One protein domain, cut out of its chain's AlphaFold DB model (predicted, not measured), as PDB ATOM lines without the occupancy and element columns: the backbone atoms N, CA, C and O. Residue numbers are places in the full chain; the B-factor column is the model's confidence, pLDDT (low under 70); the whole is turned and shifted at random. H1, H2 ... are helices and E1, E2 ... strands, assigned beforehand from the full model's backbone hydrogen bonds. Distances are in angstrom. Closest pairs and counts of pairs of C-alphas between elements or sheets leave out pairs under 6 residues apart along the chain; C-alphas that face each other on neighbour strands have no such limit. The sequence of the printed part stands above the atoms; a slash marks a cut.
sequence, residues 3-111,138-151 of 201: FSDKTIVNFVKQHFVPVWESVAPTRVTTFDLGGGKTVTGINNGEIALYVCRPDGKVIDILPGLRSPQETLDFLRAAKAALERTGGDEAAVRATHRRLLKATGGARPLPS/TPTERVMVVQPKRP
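This is residues 3 to 111 and 138 to 151 of the 201 residues of an uncharacterized protein of Planctomycetes bacterium (UniProt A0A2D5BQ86). A strongly twisted four-stranded sheet, E1 E6 E4 E5, makes a slab with H1 and H2 side by side over one face, and a two-stranded hairpin, E2 and E3, reaches away from it as an arm that makes the length of the domain. H3 turns off from the last residues of H2, near E5. The printed part has 123 residues, with three named helices and six named strands in the order H1 E1 E2 E3 E4 E5 H2 H3 E6; the larger sheet is mixed, the hairpin antiparallel, and the class is mixed, helices and strands. The whole is loose, with a radius of gyration of the C-alphas of 17.5 A, and elongated, spanning 61 by 37 by 26 A.

The larger sheet holds E1, residues 16 to 21; E6, residues 141 to 148, 22.7 A long; E4, residues 46 to 52, 18.7 A long; and E5, residues 58 to 63. The arm is E2, residues 28 to 34, 18.5 A long, and E3, residues 37 to 42, 16.8 A long. H1, residues 6 to 15, begins at C-alpha 6 (173.379, 178.574, 165.919). H2, residues 68 to 85, is 25.8 A long, and H3, residues 89 to 102, is 20.0 A long. E6 ends at C-alpha 148 (154.479, 178.215, 166.074).

E1 and E5 are the edge strands of the larger sheet. E6 and E4 are parallel at 23 degrees, with N 48 and O 142 2.7 A apart, within hydrogen-bond range. E1 and E6 are antiparallel at 156 degrees, with N 17 and O 147 at 2.6 A. E4 and E5 form an antiparallel hairpin, with N 51 and O 60 at 2.8 A. H1 and H2 on one face of this sheet make two layers, helices over strands. H2 lies over E4 at a height of 9.0 A over the sheet and runs along the strands, at 20 degrees to E4 on the local plane. H1 and H2 touch, the closest C-alphas being those of Ile 8 and Leu 72, 5.9 A, at a shallow tilt of 14 degrees, the same way. H2, with residues 81 to 85 alone, touches H3, with residues 91 to 95 alone, at a steep tilt of 50 degrees, opposite ways; the closest C-alphas are those of Thr 85 and Ala 91, 5.8 A. H3 only grazes the sheet, with residues 89 to 96. The hairpin E2 and E3 has N 29 and O 41 at 2.8 A; E2 is apart from E1, and E3 from E4. In H1, H2 and H3 every O i to N i+4 pair is within hydrogen-bond range.

The two C-alphas farthest apart are those of Gly 35 and Arg 84, 60.8 A. Residues 112 to 137 are not printed, and C-alphas 111 and 138 are 33.9 A apart across this cut, within the link from H3 to E6. Of the links that are printed whole, E1 to E2 is short and the others are tight. Mean pLDDT of the printed part is 78.4; residues 26 to 27, 43 to 45, 105 to 111 and 138 to 151 are under 70, and the mean of E6 is 39.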
ATOM      1  N   PHE A   3     171.026 182.600 173.227       83.69
ATOM      2  CA  PHE A   3     170.339 183.085 172.019       83.69
ATOM      3  C   PHE A   3     171.258 183.338 170.818       83.69
ATOM      4  O   PHE A   3     170.776 183.583 169.717       83.69
ATOM      5  N   SER A   4     172.575 183.260 171.010       88.50
ATOM      6  CA  SER A   4     173.563 183.326 169.927       88.50
ATOM      7  C   SER A   4     173.972 181.936 169.429       88.50
ATOM      8  O   SER A   4     174.749 181.832 168.481       88.50
ATOM      9  N   ASP A   5     173.480 180.867 170.063       93.94
ATOM     10  CA  ASP A   5     173.751 179.498 169.642       93.94
ATOM     11  C   ASP A   5     173.074 179.208 168.292       93.94
ATOM     12  O   ASP A   5     171.854 179.331 168.145       93.94
ATOM     13  N   LYS A   6     173.868 178.816 167.287       96.06
ATOM     14  CA  LYS A   6     173.379 178.574 165.919       96.06
ATOM     15  C   LYS A   6     172.311 177.480 165.866       96.06
ATOM     16  O   LYS A   6     171.396 177.572 165.050       96.06
ATOM     17  N   THR A   7     172.408 176.473 166.728       95.62
ATOM     18  CA  THR A   7     171.454 175.362 166.788       95.62
ATOM     19  C   THR A   7     170.094 175.863 167.249       95.62
ATOM     20  O   THR A   7     169.087 175.587 166.596       95.62
ATOM     21  N   ILE A   8     170.065 176.670 168.314       94.44
ATOM     22  CA  ILE A   8     168.830 177.298 168.804       94.44
ATOM     23  C   ILE A   8     168.256 178.235 167.746       94.44
ATOM     24  O   ILE A   8     167.074 178.137 167.424       94.44
ATOM     25  N   VAL A   9     169.081 179.121 167.178       94.38
ATOM     26  CA  VAL A   9     168.632 180.090 166.166       94.38
ATOM     27  C   VAL A   9     167.986 179.381 164.976       94.38
ATOM     28  O   VAL A   9     166.906 179.779 164.535       94.38
ATOM     29  N   ASN A  10     168.610 178.315 164.471       95.62
ATOM     30  CA  ASN A  10     168.075 177.550 163.349       95.62
ATOM     31  C   ASN A  10     166.772 176.835 163.722       95.62
ATOM     32  O   ASN A  10     165.796 176.932 162.978       95.62
ATOM     33  N   PHE A  11     166.724 176.197 164.895       95.56
ATOM     34  CA  PHE A  11     165.524 175.510 165.376       95.56
ATOM     35  C   PHE A  11     164.340 176.475 165.540       95.56
ATOM     36  O   PHE A  11     163.235 176.207 165.062       95.56
ATOM     37  N   VAL A  12     164.576 177.639 166.154       94.00
ATOM     38  CA  VAL A  12     163.554 178.677 166.335       94.00
ATOM     39  C   VAL A  12     163.061 179.199 164.988       94.00
ATOM     40  O   VAL A  12     161.854 179.251 164.779       94.00
ATOM     41  N   LYS A  13     163.951 179.519 164.039       92.31
ATOM     42  CA  LYS A  13     163.564 180.016 162.701       92.31
ATOM     43  C   LYS A  13     162.676 179.040 161.923       92.31
ATOM     44  O   LYS A  13     161.776 179.480 161.194       92.31
ATOM     45  N   GLN A  14     162.963 177.744 162.050       95.75
ATOM     46  CA  GLN A  14     162.261 176.671 161.344       95.75
ATOM     47  C   GLN A  14     160.873 176.400 161.927       95.75
ATOM     48  O   GLN A  14     159.926 176.203 161.170       95.75
ATOM     49  N   HIS A  15     160.737 176.404 163.253       94.56
ATOM     50  CA  HIS A  15     159.515 175.926 163.908       94.56
ATOM     51  C   HIS A  15     158.657 177.030 164.520       94.56
ATOM     52  O   HIS A  15     157.471 176.817 164.779       94.56
ATOM     53  N   PHE A  16     159.225 178.216 164.713       93.56
ATOM     54  CA  PHE A  16     158.573 179.294 165.426       93.56
ATOM     55  C   PHE A  16     158.767 180.675 164.770       93.56
ATOM     56  O   PHE A  16     159.536 180.875 163.827       93.56
ATOM     57  N   VAL A  17     158.017 181.641 165.284       91.31
ATOM     58  CA  VAL A  17     158.081 183.076 165.047       91.31
ATOM     59  C   VAL A  17     158.574 183.687 166.359       91.31
ATOM     60  O   VAL A  17     157.825 183.684 167.340       91.31
ATOM     61  N   PRO A  18     159.838 184.132 166.422       90.75
ATOM     62  CA  PRO A  18     160.360 184.779 167.614       90.75
ATOM     63  C   PRO A  18     159.763 186.183 167.754       90.75
ATOM     64  O   PRO A  18     159.767 186.960 166.800       90.75
ATOM     65  N   VAL A  19     159.287 186.504 168.950       87.75
ATOM     66  CA  VAL A  19     158.799 187.824 169.356       87.75
ATOM     67  C   VAL A  19     159.504 188.205 170.656       87.75
ATOM     68  O   VAL A  19     159.688 187.380 171.554       87.75
ATOM     69  N   TRP A  20     159.932 189.459 170.750       84.50
ATOM     70  CA  TRP A  20     160.587 189.996 171.935       84.50
ATOM     71  C   TRP A  20     159.724 191.089 172.549       84.50
ATOM     72  O   TRP A  20     159.331 192.018 171.846       84.50
ATOM     73  N   GLU A  21     159.472 191.001 173.854       83.12
ATOM     74  CA  GLU A  21     158.752 192.030 174.596       83.12
ATOM     75  C   GLU A  21     159.471 192.343 175.916       83.12
ATOM     76  O   GLU A  21     159.820 191.459 176.704       83.12
ATOM     77  N   SER A  22     159.695 193.633 176.172       81.00
ATOM     78  CA  SER A  22     160.098 194.102 177.497       81.00
ATOM     79  C   SER A  22     158.832 194.403 178.287       81.00
ATOM     80  O   SER A  22     158.166 195.399 178.017       81.00
ATOM     81  N   VAL A  23     158.492 193.552 179.252       77.69
ATOM     82  CA  VAL A  23     157.249 193.688 180.035       77.69
ATOM     83  C   VAL A  23     157.354 194.696 181.180       77.69
ATOM     84  O   VAL A  23     156.346 195.071 181.767       77.69
ATOM     85  N   ALA A  24     158.565 195.165 181.484       70.75
ATOM     86  CA  ALA A  24     158.809 196.215 182.462       70.75
ATOM     87  C   ALA A  24     160.138 196.953 182.182       70.75
ATOM     88  O   ALA A  24     160.979 196.450 181.422       70.75
ATOM     89  N   PRO A  25     160.339 198.156 182.759       73.31
ATOM     90  CA  PRO A  25     161.583 198.910 182.626       73.31
ATOM     91  C   PRO A  25     162.775 198.108 183.150       73.31
ATOM     92  O   PRO A  25     162.699 197.486 184.207       73.31
ATOM     93  N   THR A  26     163.899 198.123 182.431       68.31
ATOM     94  CA  THR A  26     165.075 197.380 182.899       68.31
ATOM     95  C   THR A  26     165.773 198.121 184.035       68.31
ATOM     96  O   THR A  26     165.935 199.340 183.988       68.31
ATOM     97  N   ARG A  27     166.245 197.379 185.041       69.12
ATOM     98  CA  ARG A  27     167.050 197.947 186.120       69.12
ATOM     99  C   ARG A  27     168.384 198.468 185.600       69.12
ATOM    100  O   ARG A  27     169.163 197.732 184.991       69.12
ATOM    101  N   VAL A  28     168.672 199.710 185.947       81.25
ATOM    102  CA  VAL A  28     169.995 200.304 185.803       81.25
ATOM    103  C   VAL A  28     170.689 200.197 187.157       81.25
ATOM    104  O   VAL A  28     170.176 200.674 188.167       81.25
ATOM    105  N   THR A  29     171.827 199.515 187.201       80.62
ATOM    106  CA  THR A  29     172.654 199.367 188.398       80.62
ATOM    107  C   THR A  29     173.928 200.170 188.206       80.62
ATOM    108  O   THR A  29     174.683 199.930 187.269       80.62
ATOM    109  N   THR A  30     174.178 201.116 189.105       88.50
ATOM    110  CA  THR A  30     175.437 201.861 189.145       88.50
ATOM    111  C   THR A  30     176.303 201.304 190.263       88.50
ATOM    112  O   THR A  30     175.897 201.293 191.423       88.50
ATOM    113  N   PHE A  31     177.488 200.827 189.903       86.94
ATOM    114  CA  PHE A  31     178.531 200.396 190.820       86.94
ATOM    115  C   PHE A  31     179.485 201.563 191.059       86.94
ATOM    116  O   PHE A  31     180.037 202.114 190.109       86.94
ATOM    117  N   ASP A  32     179.682 201.944 192.315       90.56
ATOM    118  CA  ASP A  32     180.742 202.871 192.708       90.56
ATOM    119  C   ASP A  32     182.036 202.070 192.918       90.56
ATOM    120  O   ASP A  32     182.065 201.133 193.718       90.56
ATOM    121  N   LEU A  33     183.083 202.402 192.161       93.38
ATOM    122  CA  LEU A  33     184.393 201.749 192.230       93.38
ATOM    123  C   LEU A  33     185.373 202.491 193.158       93.38
ATOM    124  O   LEU A  33     186.532 202.089 193.267       93.38
ATOM    125  N   GLY A  34     184.937 203.572 193.811       87.81
ATOM    126  CA  GLY A  34     185.788 204.458 194.599       87.81
ATOM    127  C   GLY A  34     186.553 205.476 193.745       87.81
ATOM    128  O   GLY A  34     186.640 205.383 192.519       87.81
ATOM    129  N   GLY A  35     187.096 206.512 194.397       93.81
ATOM    130  CA  GLY A  35     187.868 207.566 193.722       93.81
ATOM    131  C   GLY A  35     187.075 208.356 192.671       93.81
ATOM    132  O   GLY A  35     187.656 208.814 191.692       93.81
ATOM    133  N   GLY A  36     185.750 208.460 192.831       94.56
ATOM    134  CA  GLY A  36     184.855 209.143 191.886       94.56
ATOM    135  C   GLY A  36     184.533 208.350 190.614       94.56
ATOM    136  O   GLY A  36     183.866 208.877 189.724       94.56
ATOM    137  N   LYS A  37     184.983 207.094 190.502       93.19
ATOM    138  CA  LYS A  37     184.701 206.238 189.343       93.19
ATOM    139  C   LYS A  37     183.409 205.466 189.567       93.19
ATOM    140  O   LYS A  37     183.256 204.780 190.571       93.19
ATOM    141  N   THR A  38     182.509 205.519 188.594       95.19
ATOM    142  CA  THR A  38     181.273 204.734 188.602       95.19
ATOM    143  C   THR A  38     181.151 203.917 187.321       95.19
ATOM    144  O   THR A  38     181.618 204.328 186.260       95.19
ATOM    145  N   VAL A  39     180.541 202.739 187.426       92.50
ATOM    146  CA  VAL A  39     180.172 201.892 186.290       92.50
ATOM    147  C   VAL A  39     178.671 201.705 186.323       92.50
ATOM    148  O   VAL A  39     178.137 201.045 187.211       92.50
ATOM    149  N   THR A  40     177.982 202.269 185.342       88.12
ATOM    150  CA  THR A  40     176.550 202.053 185.162       88.12
ATOM    151  C   THR A  40     176.340 200.917 184.175       88.12
ATOM    152  O   THR A  40     176.735 200.998 183.014       88.12
ATOM    153  N   GLY A  41     175.725 199.840 184.650       79.69
ATOM    154  CA  GLY A  41     175.350 198.684 183.854       79.69
ATOM    155  C   GLY A  41     173.851 198.453 183.912       79.69
ATOM    156  O   GLY A  41     173.173 198.793 184.879       79.69
ATOM    157  N   ILE A  42     173.316 197.838 182.870       72.81
ATOM    158  CA  ILE A  42     171.959 197.314 182.900       72.81
ATOM    159  C   ILE A  42     172.059 195.898 183.455       72.81
ATOM    160  O   ILE A  42     172.713 195.047 182.848       72.81
ATOM    161  N   ASN A  43     171.434 195.632 184.605       68.00
ATOM    162  CA  ASN A  43     171.322 194.253 185.061       68.00
ATOM    163  C   ASN A  43     170.367 193.558 184.090       68.00
ATOM    164  O   ASN A  43     169.203 193.951 183.967       68.00
ATOM    165  N   ASN A  44     170.883 192.595 183.328       61.88
ATOM    166  CA  ASN A  44     170.073 191.836 182.393       61.88
ATOM    167  C   ASN A  44     169.022 191.084 183.208       61.88
ATOM    168  O   ASN A  44     169.337 190.085 183.843       61.88
ATOM    169  N   GLY A  45     167.805 191.637 183.229       61.12
ATOM    170  CA  GLY A  45     166.684 191.117 184.003       61.12
ATOM    171  C   GLY A  45     166.421 189.644 183.714       61.12
ATOM    172  O   GLY A  45     166.868 189.104 182.699       61.12
ATOM    173  N   GLU A  46     165.691 189.003 184.617       72.44
ATOM    174  CA  GLU A  46     165.311 187.600 184.489       72.44
ATOM    175  C   GLU A  46     164.581 187.401 183.164       72.44
ATOM    176  O   GLU A  46     163.588 188.060 182.917       72.44
ATOM    177  N   ILE A  47     165.078 186.546 182.272       83.06
ATOM    178  CA  ILE A  47     164.394 186.251 181.006       83.06
ATOM    179  C   ILE A  47     163.524 185.022 181.213       83.06
ATOM    180  O   ILE A  47     164.004 184.030 181.739       83.06
ATOM    181  N   ALA A  48     162.285 185.050 180.748       86.94
ATOM    182  CA  ALA A  48     161.412 183.902 180.626       86.94
ATOM    183  C   ALA A  48     161.028 183.711 179.154       86.94
ATOM    184  O   ALA A  48     160.691 184.665 178.450       86.94
ATOM    185  N   LEU A  49     161.112 182.476 178.662       90.56
ATOM    186  CA  LEU A  49     160.690 182.128 177.308       90.56
ATOM    187  C   LEU A  49     159.289 181.532 177.372       90.56
ATOM    188  O   LEU A  49     159.086 180.495 177.995       90.56
ATOM    189  N   TYR A  50     158.349 182.145 176.679       90.88
ATOM    190  CA  TYR A  50     156.971 181.711 176.560       90.88
ATOM    191  C   TYR A  50     156.790 181.083 175.189       90.88
ATOM    192  O   TYR A  50     157.104 181.691 174.165       90.88
ATOM    193  N   VAL A  51     156.251 179.874 175.152       91.25
ATOM    194  CA  VAL A  51     155.764 179.272 173.913       91.25
ATOM    195  C   VAL A  51     154.268 179.511 173.871       91.25
ATOM    196  O   VAL A  51     153.541 179.021 174.733       91.25
ATOM    197  N   CYS A  52     153.810 180.273 172.885       89.06
ATOM    198  CA  CYS A  52     152.416 180.693 172.778       89.06
ATOM    199  C   CYS A  52     151.782 180.148 171.508       89.06
ATOM    200  O   CYS A  52     152.440 179.987 170.487       89.06
ATOM    201  N   ARG A  53     150.479 179.904 171.545       85.44
ATOM    202  CA  ARG A  53     149.666 179.662 170.353       85.44
ATOM    203  C   ARG A  53     149.520 180.948 169.518       85.44
ATOM    204  O   ARG A  53     149.731 182.043 170.042       85.44
ATOM    205  N   PRO A  54     149.089 180.844 168.244       84.19
ATOM    206  CA  PRO A  54     148.811 182.018 167.408       84.19
ATOM    207  C   PRO A  54     147.731 182.962 167.964       84.19
ATOM    208  O   PRO A  54     147.714 184.133 167.615       84.19
ATOM    209  N   ASP A  55     146.844 182.471 168.833       81.69
ATOM    210  CA  ASP A  55     145.823 183.267 169.531       81.69
ATOM    211  C   ASP A  55     146.335 183.905 170.839       81.69
ATOM    212  O   ASP A  55     145.548 184.424 171.625       81.69
ATOM    213  N   GLY A  56     147.646 183.849 171.095       81.69
ATOM    214  CA  GLY A  56     148.281 184.457 172.266       81.69
ATOM    215  C   GLY A  56     148.217 183.615 173.542       81.69
ATOM    216  O   GLY A  56     148.841 183.985 174.536       81.69
ATOM    217  N   LYS A  57     147.532 182.464 173.541       82.81
ATOM    218  CA  LYS A  57     147.484 181.588 174.720       82.81
ATOM    219  C   LYS A  57     148.837 180.932 174.989       82.81
ATOM    220  O   LYS A  57     149.409 180.295 174.102       82.81
ATOM    221  N   VAL A  58     149.312 181.028 176.227       86.12
ATOM    222  CA  VAL A  58     150.565 180.400 176.664       86.12
ATOM    223  C   VAL A  58     150.390 178.886 176.747       86.12
ATOM    224  O   VAL A  58     149.464 178.383 177.381       86.12
ATOM    225  N   ILE A  59     151.294 178.161 176.099       86.94
ATOM    226  CA  ILE A  59     151.395 176.703 176.158       86.94
ATOM    227  C   ILE A  59     152.342 176.326 177.286       86.94
ATOM    228  O   ILE A  59     151.993 175.496 178.118       86.94
ATOM    229  N   ASP A  60     153.531 176.930 177.304       90.75
ATOM    230  CA  ASP A  60     154.608 176.571 178.218       90.75
ATOM    231  C   ASP A  60     155.554 177.754 178.468       90.75
ATOM    232  O   ASP A  60     155.617 178.682 177.657       90.75
ATOM    233  N   ILE A  61     156.287 177.718 179.583       89.81
ATOM    234  CA  ILE A  61     157.198 178.779 180.027       89.81
ATOM    235  C   ILE A  61     158.519 178.168 180.515       89.81
ATOM    236  O   ILE A  61     158.517 177.269 181.358       89.81
ATOM    237  N   LEU A  62     159.651 178.690 180.038       89.88
ATOM    238  CA  LEU A  62     160.981 178.426 180.582       89.88
ATOM    239  C   LEU A  62     161.467 179.652 181.363       89.88
ATOM    240  O   LEU A  62     161.868 180.634 180.738       89.88
ATOM    241  N   PRO A  63     161.441 179.619 182.706       85.00
ATOM    242  CA  PRO A  63     161.941 180.714 183.518       85.00
ATOM    243  C   PRO A  63     163.472 180.698 183.586       85.00
ATOM    244  O   PRO A  63     164.105 179.657 183.834       85.00
ATOM    245  N   GLY A  64     164.049 181.882 183.432       82.69
ATOM    246  CA  GLY A  64     165.483 182.128 183.449       82.69
ATOM    247  C   GLY A  64     166.167 181.829 182.117       82.69
ATOM    248  O   GLY A  64     165.711 181.029 181.296       82.69
ATOM    249  N   LEU A  65     167.341 182.437 181.937       80.94
ATOM    250  CA  LEU A  65     168.271 181.989 180.913       80.94
ATOM    251  C   LEU A  65     168.848 180.636 181.342       80.94
ATOM    252  O   LEU A  65     169.419 180.512 182.425       80.94
ATOM    253  N   ARG A  66     168.707 179.626 180.487       88.12
ATOM    254  CA  ARG A  66     169.282 178.293 180.694       88.12
ATOM    255  C   ARG A  66     170.458 178.059 179.764       88.12
ATOM    256  O   ARG A  66     170.718 178.874 178.871       88.12
ATOM    257  N   SER A  67     171.165 176.947 179.956       91.25
ATOM    258  CA  SER A  67     172.180 176.526 178.992       91.25
ATOM    259  C   SER A  67     171.555 176.340 177.595       91.25
ATOM    260  O   SER A  67     170.337 176.139 177.472       91.25
ATOM    261  N   PRO A  68     172.355 176.415 176.515       93.25
ATOM    262  CA  PRO A  68     171.855 176.170 175.167       93.25
ATOM    263  C   PRO A  68     171.126 174.829 175.026       93.25
ATOM    264  O   PRO A  68     170.038 174.769 174.457       93.25
ATOM    265  N   GLN A  69     171.679 173.768 175.612       91.69
ATOM    266  CA  GLN A  69     171.096 172.434 175.517       91.69
ATOM    267  C   GLN A  69     169.728 172.357 176.210       91.69
ATOM    268  O   GLN A  69     168.745 171.988 175.573       91.69
ATOM    269  N   GLU A  70     169.624 172.821 177.460       90.44
ATOM    270  CA  GLU A  70     168.350 172.844 178.200       90.44
ATOM    271  C   GLU A  70     167.281 173.686 177.489       90.44
ATOM    272  O   GLU A  70     166.101 173.334 177.472       90.44
ATOM    273  N   THR A  71     167.691 174.800 176.879       92.12
ATOM    274  CA  THR A  71     166.786 175.671 176.119       92.12
ATOM    275  C   THR A  71     166.275 174.972 174.862       92.12
ATOM    276  O   THR A  71     165.081 175.023 174.560       92.12
ATOM    277  N   LEU A  72     167.159 174.299 174.124       94.25
ATOM    278  CA  LEU A  72     166.788 173.542 172.932       94.25
ATOM    279  C   LEU A  72     165.840 172.387 173.275       94.25
ATOM    280  O   LEU A  72     164.844 172.172 172.582       94.25
ATOM    281  N   ASP A  73     166.125 171.679 174.359       93.06
ATOM    282  CA  ASP A  73     165.318 170.560 174.828       93.06
ATOM    283  C   ASP A  73     163.936 171.008 175.310       93.06
ATOM    284  O   ASP A  73     162.927 170.382 174.966       93.06
ATOM    285  N   PHE A  74     163.858 172.154 175.990       92.38
ATOM    286  CA  PHE A  74     162.592 172.823 176.283       92.38
ATOM    287  C   PHE A  74     161.797 173.134 175.004       92.38
ATOM    288  O   PHE A  74     160.629 172.752 174.899       92.38
ATOM    289  N   LEU A  75     162.417 173.777 174.008       93.38
ATOM    290  CA  LEU A  75     161.736 174.158 172.763       93.38
ATOM    291  C   LEU A  75     161.234 172.932 171.980       93.38
ATOM    292  O   LEU A  75     160.134 172.958 171.420       93.38
ATOM    293  N   ARG A  76     162.006 171.840 171.966       94.19
ATOM    294  CA  ARG A  76     161.603 170.559 171.362       94.19
ATOM    295  C   ARG A  76     160.419 169.936 172.088       94.19
ATOM    296  O   ARG A  76     159.463 169.513 171.435       94.19
ATOM    297  N   ALA A  77     160.454 169.911 173.418       89.62
ATOM    298  CA  ALA A  77     159.360 169.386 174.226       89.62
ATOM    299  C   ALA A  77     158.068 170.188 174.009       89.62
ATOM    300  O   ALA A  77     157.010 169.592 173.790       89.62
ATOM    301  N   ALA A  78     158.162 171.521 173.983       90.06
ATOM    302  CA  ALA A  78     157.028 172.406 173.738       90.06
ATOM    303  C   ALA A  78     156.440 172.215 172.328       90.06
ATOM    304  O   ALA A  78     155.222 172.093 172.179       90.06
ATOM    305  N   LYS A  79     157.288 172.094 171.295       91.31
ATOM    306  CA  LYS A  79     156.850 171.766 169.927       91.31
ATOM    307  C   LYS A  79     156.110 170.426 169.882       91.31
ATOM    308  O   LYS A  79     155.002 170.358 169.357       91.31
ATOM    309  N   ALA A  80     156.689 169.377 170.463       90.00
ATOM    310  CA  ALA A  80     156.076 168.051 170.474       90.00
ATOM    311  C   ALA A  80     154.746 168.034 171.250       90.00
ATOM    312  O   ALA A  80     153.814 167.325 170.871       90.00
ATOM    313  N   ALA A  81     154.640 168.808 172.335       86.12
ATOM    314  CA  ALA A  81     153.393 168.972 173.073       86.12
ATOM    315  C   ALA A  81     152.325 169.666 172.218       86.12
ATOM    316  O   ALA A  81     151.189 169.195 172.173       86.12
ATOM    317  N   LEU A  82     152.687 170.726 171.494       87.00
ATOM    318  CA  LEU A  82     151.778 171.404 170.573       87.00
ATOM    319  C   LEU A  82     151.289 170.465 169.461       87.00
ATOM    320  O   LEU A  82     150.093 170.439 169.180       87.00
ATOM    321  N   GLU A  83     152.181 169.681 168.856       88.06
ATOM    322  CA  GLU A  83     151.828 168.739 167.784       88.06
ATOM    323  C   GLU A  83     150.892 167.631 168.277       88.06
ATOM    324  O   GLU A  83     149.906 167.324 167.614       88.06
ATOM    325  N   ARG A  84     151.145 167.080 169.470       87.88
ATOM    326  CA  ARG A  84     150.300 166.031 170.064       87.88
ATOM    327  C   ARG A  84     148.922 166.524 170.490       87.88
ATOM    328  O   ARG A  84     147.967 165.760 170.453       87.88
ATOM    329  N   THR A  85     148.830 167.762 170.961       88.69
ATOM    330  CA  THR A  85     147.592 168.303 171.551       88.69
ATOM    331  C   THR A  85     146.792 169.159 170.576       88.69
ATOM    332  O   THR A  85     145.685 169.573 170.900       88.69
ATOM    333  N   GLY A  86     147.361 169.518 169.420       86.25
ATOM    334  CA  GLY A  86     146.803 170.559 168.551       86.25
ATOM    335  C   GLY A  86     146.754 171.945 169.213       86.25
ATOM    336  O   GLY A  86     146.126 172.864 168.682       86.25
ATOM    337  N   GLY A  87     147.404 172.104 170.371       80.94
ATOM    338  CA  GLY A  87     147.288 173.264 171.245       80.94
ATOM    339  C   GLY A  87     146.075 173.240 172.177       80.94
ATOM    340  O   GLY A  87     145.825 174.261 172.814       80.94
ATOM    341  N   ASP A  88     145.312 172.147 172.271       88.25
ATOM    342  CA  ASP A  88     144.201 172.047 173.224       88.25
ATOM    343  C   ASP A  88     144.678 172.271 174.669       88.25
ATOM    344  O   ASP A  88     145.584 171.601 175.166       88.25
ATOM    345  N   GLU A  89     144.065 173.239 175.348       81.81
ATOM    346  CA  GLU A  89     144.542 173.723 176.644       81.81
ATOM    347  C   GLU A  89     144.420 172.652 177.736       81.81
ATOM    348  O   GLU A  89     145.321 172.490 178.567       81.81
ATOM    349  N   ALA A  90     143.328 171.882 177.722       85.19
ATOM    350  CA  ALA A  90     143.106 170.814 178.687       85.19
ATOM    351  C   ALA A  90     144.132 169.688 178.498       85.19
ATOM    352  O   ALA A  90     144.713 169.208 179.481       85.19
ATOM    353  N   ALA A  91     144.421 169.320 177.249       85.12
ATOM    354  CA  ALA A  91     145.417 168.315 176.900       85.12
ATOM    355  C   ALA A  91     146.856 168.763 177.221       85.12
ATOM    356  O   ALA A  91     147.641 167.970 177.760       85.12
ATOM    357  N   VAL A  92     147.205 170.032 176.973       80.62
ATOM    358  CA  VAL A  92     148.501 170.614 177.381       80.62
ATOM    359  C   VAL A  92     148.644 170.556 178.902       80.62
ATOM    360  O   VAL A  92     149.622 170.009 179.419       80.62
ATOM    361  N   ARG A  93     147.625 171.008 179.643       82.31
ATOM    362  CA  ARG A  93     147.627 170.986 181.115       82.31
ATOM    363  C   ARG A  93     147.707 169.564 181.675       82.31
ATOM    364  O   ARG A  93     148.362 169.331 182.694       82.31
ATOM    365  N   ALA A  94     147.042 168.598 181.042       84.62
ATOM    366  CA  ALA A  94     147.137 167.187 181.411       84.62
ATOM    367  C   ALA A  94     148.551 166.636 181.174       84.62
ATOM    368  O   ALA A  94     149.094 165.951 182.042       84.62
ATOM    369  N   THR A  95     149.171 166.989 180.046       82.81
ATOM    370  CA  THR A  95     150.557 166.622 179.722       82.81
ATOM    371  C   THR A  95     151.528 167.179 180.763       82.81
ATOM    372  O   THR A  95     152.329 166.425 181.311       82.81
ATOM    373  N   HIS A  96     151.407 168.459 181.122       80.38
ATOM    374  CA  HIS A  96     152.262 169.083 182.137       80.38
ATOM    375  C   HIS A  96     152.089 168.453 183.518       80.38
ATOM    376  O   HIS A  96     153.078 168.163 184.187       80.38
ATOM    377  N   ARG A  97     150.851 168.149 183.930       84.06
ATOM    378  CA  ARG A  97     150.606 167.434 185.192       84.06
ATOM    379  C   ARG A  97     151.250 166.051 185.216       84.06
ATOM    380  O   ARG A  97     151.760 165.652 186.258       84.06
ATOM    381  N   ARG A  98     151.241 165.319 184.097       82.69
ATOM    382  CA  ARG A  98     151.930 164.020 183.997       82.69
ATOM    383  C   ARG A  98     153.442 164.182 184.124       82.69
ATOM    384  O   ARG A  98     154.049 163.435 184.881       82.69
ATOM    385  N   LEU A  99     154.019 165.179 183.452       78.38
ATOM    386  CA  LEU A  99     155.452 165.469 183.536       78.38
ATOM    387  C   LEU A  99     155.877 165.836 184.959       78.38
ATOM    388  O   LEU A  99     156.818 165.238 185.456       78.38
ATOM    389  N   LEU A 100     155.148 166.733 185.633       78.75
ATOM    390  CA  LEU A 100     155.433 167.120 187.022       78.75
ATOM    391  C   LEU A 100     155.326 165.944 187.999       78.75
ATOM    392  O   LEU A 100     156.115 165.844 188.933       78.75
ATOM    393  N   LYS A 101     154.355 165.045 187.800       81.19
ATOM    394  CA  LYS A 101     154.231 163.835 188.627       81.19
ATOM    395  C   LYS A 101     155.402 162.877 188.414       81.19
ATOM    396  O   LYS A 101     155.908 162.338 189.390       81.19
ATOM    397  N   ALA A 102     155.834 162.684 187.167       75.69
ATOM    398  CA  ALA A 102     156.919 161.762 186.822       75.69
ATOM    399  C   ALA A 102     158.276 162.160 187.429       75.69
ATOM    400  O   ALA A 102     159.167 161.328 187.552       75.69
ATOM    401  N   THR A 103     158.426 163.417 187.825       72.62
ATOM    402  CA  THR A 103     159.674 163.995 188.334       72.62
ATOM    403  C   THR A 103     159.619 164.451 189.782       72.62
ATOM    404  O   THR A 103     160.512 165.165 190.237       72.62
ATOM    405  N   GLY A 104     158.566 164.087 190.514       75.00
ATOM    406  CA  GLY A 104     158.423 164.490 191.912       75.00
ATOM    407  C   GLY A 104     158.283 166.005 192.097       75.00
ATOM    408  O   GLY A 104     158.736 166.549 193.097       75.00
ATOM    409  N   GLY A 105     157.688 166.708 191.128       60.94
ATOM    410  CA  GLY A 105     157.426 168.148 191.196       60.94
ATOM    411  C   GLY A 105     158.560 169.044 190.688       60.94
ATOM    412  O   GLY A 105     158.307 170.209 190.386       60.94
ATOM    413  N   ALA A 106     159.775 168.522 190.500       59.66
ATOM    414  CA  ALA A 106     160.811 169.221 189.741       59.66
ATOM    415  C   ALA A 106     160.457 169.163 188.250       59.66
ATOM    416  O   ALA A 106     160.028 168.127 187.775       59.66
ATOM    417  N   ARG A 107     160.602 170.220 187.452       56.78
ATOM    418  CA  ARG A 107     160.372 170.071 186.003       56.78
ATOM    419  C   ARG A 107     161.435 169.114 185.420       56.78
ATOM    420  O   ARG A 107     162.614 169.403 185.616       56.78
ATOM    421  N   PRO A 108     161.079 168.034 184.687       49.47
ATOM    422  CA  PRO A 108     162.064 167.304 183.898       49.47
ATOM    423  C   PRO A 108     162.539 168.254 182.811       49.47
ATOM    424  O   PRO A 108     161.818 168.519 181.845       49.47
ATOM    425  N   LEU A 109     163.740 168.793 182.966       47.19
ATOM    426  CA  LEU A 109     164.510 169.160 181.794       47.19
ATOM    427  C   LEU A 109     164.926 167.838 181.139       47.19
ATOM    428  O   LEU A 109     165.347 166.918 181.849       47.19
ATOM    429  N   PRO A 110     164.761 167.672 179.820       37.78
ATOM    430  CA  PRO A 110     165.379 166.542 179.155       37.78
ATOM    431  C   PRO A 110     166.897 166.623 179.393       37.78
ATOM    432  O   PRO A 110     167.493 167.680 179.237       37.78
ATOM    433  N   SER A 111     167.468 165.493 179.809       35.88
ATOM    434  CA  SER A 111     168.886 165.200 180.067       35.88
ATOM    435  C   SER A 111     169.501 165.638 181.411       35.88
ATOM    436  O   SER A 111     170.138 166.681 181.507       35.88
ATOM    437  N   THR A 138     164.164 196.852 193.417       32.75
ATOM    438  CA  THR A 138     163.046 195.912 193.067       32.75
ATOM    439  C   THR A 138     163.073 194.956 191.843       32.75
ATOM    440  O   THR A 138     163.520 195.388 190.793       32.75
ATOM    441  N   PRO A 139     162.494 193.719 191.922       31.88
ATOM    442  CA  PRO A 139     162.419 192.651 190.876       31.88
ATOM    443  C   PRO A 139     161.986 193.080 189.472       31.88
ATOM    444  O   PRO A 139     161.145 193.965 189.352       31.88
ATOM    445  N   THR A 140     162.515 192.447 188.406       43.69
ATOM    446  CA  THR A 140     161.948 192.597 187.045       43.69
ATOM    447  C   THR A 140     162.310 191.455 186.083       43.69
ATOM    448  O   THR A 140     163.473 191.045 186.009       43.69
ATOM    449  N   GLU A 141     161.307 191.039 185.304       33.31
ATOM    450  CA  GLU A 141     161.288 189.959 184.309       33.31
ATOM    451  C   GLU A 141     161.319 190.500 182.855       33.31
ATOM    452  O   GLU A 141     160.919 191.630 182.569       33.31
ATOM    453  N   ARG A 142     161.786 189.686 181.908       36.38
ATOM    454  CA  ARG A 142     161.850 189.885 180.452       36.38
ATOM    455  C   ARG A 142     161.163 188.690 179.796       36.38
ATOM    456  O   ARG A 142     161.394 187.567 180.228       36.38
ATOM    457  N   VAL A 143     160.372 188.887 178.742       39.31
ATOM    458  CA  VAL A 143     159.539 187.822 178.154       39.31
ATOM    459  C   VAL A 143     159.875 187.654 176.671       39.31
ATOM    460  O   VAL A 143     159.698 188.564 175.866       39.31
ATOM    461  N   MET A 144     160.364 186.476 176.285       43.62
ATOM    462  CA  MET A 144     160.495 186.092 174.879       43.62
ATOM    463  C   MET A 144     159.287 185.247 174.496       43.62
ATOM    464  O   MET A 144     159.151 184.134 174.990       43.62
ATOM    465  N   VAL A 145     158.424 185.750 173.618       48.34
ATOM    466  CA  VAL A 145     157.250 185.012 173.142       48.34
ATOM    467  C   VAL A 145     157.592 184.322 171.832       48.34
ATOM    468  O   VAL A 145     158.113 184.924 170.901       48.34
ATOM    469  N   VAL A 146     157.302 183.036 171.738       38.69
ATOM    470  CA  VAL A 146     157.653 182.214 170.587       38.69
ATOM    471  C   VAL A 146     156.378 181.556 170.068       38.69
ATOM    472  O   VAL A 146     155.780 180.735 170.764       38.69
ATOM    473  N   GLN A 147     155.934 181.930 168.864       34.28
ATOM    474  CA  GLN A 147     154.693 181.414 168.263       34.28
ATOM    475  C   GLN A 147     154.971 180.363 167.178       34.28
ATOM    476  O   GLN A 147     155.841 180.579 166.349       34.28
ATOM    477  N   PRO A 148     154.260 179.230 167.102       37.09
ATOM    478  CA  PRO A 148     154.479 178.215 166.074       37.09
ATOM    479  C   PRO A 148     154.006 178.693 164.691       37.09
ATOM    480  O   PRO A 148     152.906 179.234 164.548       37.09
ATOM    481  N   LYS A 149     154.800 178.434 163.643       39.84
ATOM    482  CA  LYS A 149     154.381 178.677 162.250       39.84
ATOM    483  C   LYS A 149     153.438 177.559 161.792       39.84
ATOM    484  O   LYS A 149     153.867 176.418 161.655       39.84
ATOM    485  N   ARG A 150     152.167 177.867 161.508       39.81
ATOM    486  CA  ARG A 150     151.291 176.960 160.736       39.81
ATOM    487  C   ARG A 150     151.409 177.264 159.234       39.81
ATOM    488  O   ARG A 150     151.422 178.444 158.880       39.81
ATOM    489  N   PRO A 151     151.424 176.257 158.341       33.78
ATOM    490  CA  PRO A 151     151.290 176.494 156.904       33.78
ATOM    491  C   PRO A 151     149.896 177.071 156.592       33.78
ATOM    492  O   PRO A 151     148.886 176.503 156.997       33.78
TER     493      PRO A 151